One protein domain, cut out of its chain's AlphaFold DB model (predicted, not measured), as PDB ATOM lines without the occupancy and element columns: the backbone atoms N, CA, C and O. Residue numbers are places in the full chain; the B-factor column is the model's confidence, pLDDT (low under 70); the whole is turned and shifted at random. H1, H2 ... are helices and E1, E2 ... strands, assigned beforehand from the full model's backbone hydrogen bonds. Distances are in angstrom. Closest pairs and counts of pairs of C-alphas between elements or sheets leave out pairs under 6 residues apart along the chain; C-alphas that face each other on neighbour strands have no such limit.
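What this domain is: This is residues 851 to 896 of the 1205 residues of the protein "uncharacterized protein LOC107864316" of Capsicum annuum (UniProt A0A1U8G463). This is a small domain with little regular structure, built mostly of loops, with two short helices, H1 and H2, at one end. Away from them, residues 851 to 861 fold back on themselves as a loop, and between lies the short strand E1, side by side with residues 890 to 891. The printed part has 46 residues, of which the named elements E1, H1 and H2, in that order, hold only 17; the class is mostly helix. It is compact and rounded, with a radius of gyration of the C-alphas of 9.7 A and spans of 23 by 21 by 19 A.

Where its parts are: E1, residues 866 to 868, begins with C-alpha 866 at (189.818, 155.708, 152.010) and is 6.5 A long from first to last C-alpha. H1, residues 872 to 877, is 8.8 A long. H2, residues 880 to 887, is 10.4 A long and ends with C-alpha 887 at (197.344, 149.097, 153.220).

How they stand to each other: Residues 851 to 852 pair with residues 860 to 861, antiparallel. E1 pairs with no named strand, but its residues 866 to 867 pair with residues 890 to 891, parallel. E1 is apart from H1 and from H2. H1 and H2 meet only through their link. In both helices every O i to N i+4 pair is within hydrogen-bond range.

The domain as a whole: The C-alphas farthest apart, of His 886 and Asp 895, are 25.0 A apart. The printed part has no cut, and the links E1 to H1 and H1 to H2 are tight. The mean pLDDT of the printed part is 87.1; residue 856 is under 70.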
ATOM      1  N   LEU A 851     186.191 160.510 145.973       95.25
ATOM      2  CA  LEU A 851     186.366 160.965 147.360       95.25
ATOM      3  C   LEU A 851     187.699 161.689 147.531       95.25
ATOM      4  O   LEU A 851     188.637 161.439 146.780       95.25
ATOM      5  N   LEU A 852     187.789 162.553 148.544       94.44
ATOM      6  CA  LEU A 852     188.999 163.311 148.862       94.44
ATOM      7  C   LEU A 852     189.699 162.764 150.106       94.44
ATOM      8  O   LEU A 852     189.046 162.387 151.087       94.44
ATOM      9  N   LEU A 853     191.030 162.765 150.069       93.19
ATOM     10  CA  LEU A 853     191.862 162.503 151.242       93.19
ATOM     11  C   LEU A 853     191.989 163.738 152.142       93.19
ATOM     12  O   LEU A 853     191.918 164.877 151.685       93.19
ATOM     13  N   ASP A 854     192.185 163.503 153.437       89.00
ATOM     14  CA  ASP A 854     192.471 164.547 154.420       89.00
ATOM     15  C   ASP A 854     193.940 164.999 154.325       89.00
ATOM     16  O   ASP A 854     194.856 164.250 154.677       89.00
ATOM     17  N   GLY A 855     194.186 166.230 153.870       82.44
ATOM     18  CA  GLY A 855     195.539 166.756 153.668       82.44
ATOM     19  C   GLY A 855     195.565 168.176 153.099       82.44
ATOM     20  O   GLY A 855     194.535 168.835 152.990       82.44
ATOM     21  N   THR A 856     196.758 168.666 152.753       66.12
ATOM     22  CA  THR A 856     196.950 170.005 152.158       66.12
ATOM     23  C   THR A 856     196.627 170.058 150.665       66.12
ATOM     24  O   THR A 856     196.419 171.144 150.129       66.12
ATOM     25  N   GLU A 857     196.598 168.906 149.992       75.62
ATOM     26  CA  GLU A 857     196.261 168.777 148.575       75.62
ATOM     27  C   GLU A 857     194.927 168.038 148.414       75.62
ATOM     28  O   GLU A 857     194.674 167.038 149.086       75.62
ATOM     29  N   ASN A 858     194.079 168.516 147.498       81.69
ATOM     30  CA  ASN A 858     192.800 167.883 147.168       81.69
ATOM     31  C   ASN A 858     193.022 166.659 146.261       81.69
ATOM     32  O   ASN A 858     192.741 166.698 145.060       81.69
ATOM     33  N   GLU A 859     193.555 165.576 146.826       90.81
ATOM     34  CA  GLU A 859     193.768 164.318 146.107       90.81
ATOM     35  C   GLU A 859     192.462 163.517 145.996       90.81
ATOM     36  O   GLU A 859     191.895 163.077 147.000       90.81
ATOM     37  N   TRP A 860     191.998 163.299 144.759       92.75
ATOM     38  CA  TRP A 860     190.820 162.483 144.459       92.75
ATOM     39  C   TRP A 860     191.181 161.002 144.345       92.75
ATOM     40  O   TRP A 860     191.973 160.601 143.488       92.75
ATOM     41  N   VAL A 861     190.518 160.168 145.138       91.94
ATOM     42  CA  VAL A 861     190.759 158.727 145.226       91.94
ATOM     43  C   VAL A 861     189.458 157.929 145.181       91.94
ATOM     44  O   VAL A 861     188.367 158.435 145.446       91.94
ATOM     45  N   ALA A 862     189.569 156.653 144.817       89.62
ATOM     46  CA  ALA A 862     188.431 155.745 144.808       89.62
ATOM     47  C   ALA A 862     188.002 155.341 146.233       89.62
ATOM     48  O   ALA A 862     188.860 155.223 147.112       89.62
ATOM     49  N   PRO A 863     186.719 155.000 146.462       89.31
ATOM     50  CA  PRO A 863     186.207 154.644 147.789       89.31
ATOM     51  C   PRO A 863     186.955 153.531 148.537       89.31
ATOM     52  O   PRO A 863     187.100 153.589 149.751       89.31
ATOM     53  N   CYS A 864     187.509 152.542 147.831       81.75
ATOM     54  CA  CYS A 864     188.284 151.471 148.478       81.75
ATOM     55  C   CYS A 864     189.655 151.921 149.012       81.75
ATOM     56  O   CYS A 864     190.366 151.106 149.590       81.75
ATOM     57  N   ARG A 865     190.084 153.156 148.719       86.38
ATOM     58  CA  ARG A 865     191.382 153.710 149.130       86.38
ATOM     59  C   ARG A 865     191.260 154.655 150.320       86.38
ATOM     60  O   ARG A 865     192.260 155.244 150.719       86.38
ATOM     61  N   VAL A 866     190.063 154.806 150.883       90.75
ATOM     62  CA  VAL A 866     189.818 155.708 152.010       90.75
ATOM     63  C   VAL A 866     189.453 154.951 153.279       90.75
ATOM     64  O   VAL A 866     188.822 153.893 153.244       90.75
ATOM     65  N   LEU A 867     189.836 155.535 154.408       90.38
ATOM     66  CA  LEU A 867     189.490 155.087 155.746       90.38
ATOM     67  C   LEU A 867     188.555 156.106 156.403       90.38
ATOM     68  O   LEU A 867     188.908 157.275 156.556       90.38
ATOM     69  N   SER A 868     187.367 155.653 156.797       90.44
ATOM     70  CA  SER A 868     186.333 156.460 157.464       90.44
ATOM     71  C   SER A 868     186.301 156.239 158.984       90.44
ATOM     72  O   SER A 868     186.913 155.298 159.497       90.44
ATOM     73  N   ASN A 869     185.557 157.091 159.703       86.12
ATOM     74  CA  ASN A 869     185.345 157.031 161.161       86.12
ATOM     75  C   ASN A 869     186.641 157.062 161.989       86.12
ATOM     76  O   ASN A 869     186.758 156.394 163.017       86.12
ATOM     77  N   TRP A 870     187.623 157.829 161.528       89.12
ATOM     78  CA  TRP A 870     188.894 158.032 162.208       89.12
ATOM     79  C   TRP A 870     188.848 159.284 163.103       89.12
ATOM     80  O   TRP A 870     188.048 160.193 162.887       89.12
ATOM     81  N   THR A 871     189.714 159.331 164.113       86.88
ATOM     82  CA  THR A 871     189.923 160.482 165.010       86.88
ATOM     83  C   THR A 871     191.383 160.945 164.999       86.88
ATOM     84  O   THR A 871     192.272 160.208 164.564       86.88
ATOM     85  N   GLU A 872     191.679 162.137 165.520       86.12
ATOM     86  CA  GLU A 872     193.063 162.627 165.638       86.12
ATOM     87  C   GLU A 872     193.969 161.677 166.439       86.12
ATOM     88  O   GLU A 872     195.141 161.483 166.113       86.12
ATOM     89  N   GLU A 873     193.427 161.005 167.456       83.06
ATOM     90  CA  GLU A 873     194.130 159.961 168.206       83.06
ATOM     91  C   GLU A 873     194.461 158.763 167.311       83.06
ATOM     92  O   GLU A 873     195.576 158.238 167.358       83.06
ATOM     93  N   SER A 874     193.527 158.357 166.446       84.38
ATOM     94  CA  SER A 874     193.761 157.267 165.498       84.38
ATOM     95  C   SER A 874     194.819 157.611 164.444       84.38
ATOM     96  O   SER A 874     195.618 156.740 164.107       84.38
ATOM     97  N   ARG A 875     194.904 158.871 163.989       86.50
ATOM     98  CA  ARG A 875     195.931 159.336 163.037       86.50
ATOM     99  C   ARG A 875     197.323 159.398 163.669       86.50
ATOM    100  O   ARG A 875     198.310 159.082 163.014       86.50
ATOM    101  N   LYS A 876     197.419 159.701 164.970       85.31
ATOM    102  CA  LYS A 876     198.682 159.565 165.727       85.31
ATOM    103  C   LYS A 876     199.150 158.108 165.809       85.31
ATOM    104  O   LYS A 876     200.348 157.844 165.768       85.31
ATOM    105  N   LEU A 877     198.215 157.162 165.925       84.06
ATOM    106  CA  LEU A 877     198.507 155.723 165.972       84.06
ATOM    107  C   LEU A 877     198.771 155.115 164.592       84.06
ATOM    108  O   LEU A 877     199.543 154.163 164.484       84.06
ATOM    109  N   LEU A 878     198.122 155.627 163.552       86.38
ATOM    110  CA  LEU A 878     198.295 155.238 162.156       86.38
ATOM    111  C   LEU A 878     198.649 156.477 161.331       86.38
ATOM    112  O   LEU A 878     197.768 157.034 160.686       86.38
ATOM    113  N   PRO A 879     199.916 156.915 161.323       86.31
ATOM    114  CA  PRO A 879     200.326 158.020 160.465       86.31
ATOM    115  C   PRO A 879     200.045 157.721 158.985       86.31
ATOM    116  O   PRO A 879     200.102 156.563 158.563       86.31
ATOM    117  N   ASP A 880     199.819 158.760 158.178       86.06
ATOM    118  CA  ASP A 880     199.468 158.636 156.751       86.06
ATOM    119  C   ASP A 880     200.482 157.786 155.965       86.06
ATOM    120  O   ASP A 880     200.117 156.964 155.122       86.06
ATOM    121  N   SER A 881     201.773 157.922 156.289       85.06
ATOM    122  CA  SER A 881     202.862 157.143 155.689       85.06
ATOM    123  C   SER A 881     202.772 155.647 156.002       85.06
ATOM    124  O   SER A 881     203.122 154.814 155.167       85.06
ATOM    125  N   LEU A 882     202.282 155.289 157.189       85.12
ATOM    126  CA  LEU A 882     202.083 153.904 157.599       85.12
ATOM    127  C   LEU A 882     200.875 153.300 156.886       85.12
ATOM    128  O   LEU A 882     200.948 152.191 156.356       85.12
ATOM    129  N   LEU A 883     199.769 154.042 156.879       86.12
ATOM    130  CA  LEU A 883     198.504 153.597 156.308       86.12
ATOM    131  C   LEU A 883     198.629 153.375 154.792       86.12
ATOM    132  O   LEU A 883     198.260 152.311 154.286       86.12
ATOM    133  N   SER A 884     199.253 154.323 154.092       84.75
ATOM    134  CA  SER A 884     199.515 154.235 152.652       84.75
ATOM    135  C   SER A 884     200.498 153.115 152.303       84.75
ATOM    136  O   SER A 884     200.214 152.312 151.417       84.75
ATOM    137  N   LYS A 885     201.623 152.991 153.023       83.25
ATOM    138  CA  LYS A 885     202.651 151.973 152.742       83.25
ATOM    139  C   LYS A 885     202.154 150.544 152.946       83.25
ATOM    140  O   LYS A 885     202.521 149.660 152.175       83.25
ATOM    141  N   HIS A 886     201.380 150.300 154.002       81.62
ATOM    142  CA  HIS A 886     201.010 148.938 154.393       81.62
ATOM    143  C   HIS A 886     199.650 148.492 153.863       81.62
ATOM    144  O   HIS A 886     199.477 147.296 153.636       81.62
ATOM    145  N   LEU A 887     198.704 149.416 153.666       80.31
ATOM    146  CA  LEU A 887     197.344 149.097 153.220       80.31
ATOM    147  C   LEU A 887     196.924 149.822 151.933       80.31
ATOM    148  O   LEU A 887     195.862 149.521 151.400       80.31
ATOM    149  N   GLY A 888     197.710 150.777 151.425       82.12
ATOM    150  CA  GLY A 888     197.320 151.579 150.257       82.12
ATOM    151  C   GLY A 888     196.140 152.525 150.512       82.12
ATOM    152  O   GLY A 888     195.547 153.023 149.549       82.12
ATOM    153  N   LEU A 889     195.804 152.753 151.788       87.69
ATOM    154  CA  LEU A 889     194.691 153.586 152.244       87.69
ATOM    155  C   LEU A 889     195.175 154.986 152.660       87.69
ATOM    156  O   LEU A 889     196.316 155.157 153.091       87.69
ATOM    157  N   GLY A 890     194.280 155.967 152.593       90.12
ATOM    158  CA  GLY A 890     194.428 157.292 153.197       90.12
ATOM    159  C   GLY A 890     193.206 157.657 154.043       90.12
ATOM    160  O   GLY A 890     192.161 157.013 153.952       90.12
ATOM    161  N   PHE A 891     193.319 158.675 154.891       93.06
ATOM    162  CA  PHE A 891     192.193 159.134 155.705       93.06
ATOM    163  C   PHE A 891     191.190 159.913 154.862       93.06
ATOM    164  O   PHE A 891     191.577 160.801 154.108       93.06
ATOM    165  N   LEU A 892     189.903 159.592 155.000       94.00
ATOM    166  CA  LEU A 892     188.834 160.358 154.363       94.00
ATOM    167  C   LEU A 892     188.824 161.790 154.914       94.00
ATOM    168  O   LEU A 892     188.893 161.966 156.132       94.00
ATOM    169  N   HIS A 893     188.705 162.788 154.039       94.19
ATOM    170  CA  HIS A 893     188.621 164.193 154.443       94.19
ATOM    171  C   HIS A 893     187.511 164.418 155.485       94.19
ATOM    172  O   HIS A 893     186.382 163.958 155.297       94.19
ATOM    173  N   LYS A 894     187.802 165.146 156.573       90.25
ATOM    174  CA  LYS A 894     186.894 165.276 157.741       90.25
ATOM    175  C   LYS A 894     185.514 165.844 157.427       90.25
ATOM    176  O   LYS A 894     184.533 165.450 158.046       90.25
ATOM    177  N   ASP A 895     185.445 166.769 156.474       91.38
ATOM    178  CA  ASP A 895     184.181 167.383 156.047       91.38
ATOM    179  C   ASP A 895     183.331 166.482 155.124       91.38
ATOM    180  O   ASP A 895     182.226 166.878 154.737       91.38
ATOM    181  N   ILE A 896     183.819 165.283 154.767       94.38
ATOM    182  CA  ILE A 896     183.039 164.285 154.027       94.38
ATOM    183  C   ILE A 896     182.219 163.445 155.009       94.38
ATOM    184  O   ILE A 896     182.752 162.601 155.729       94.38
TER     185      ILE A 896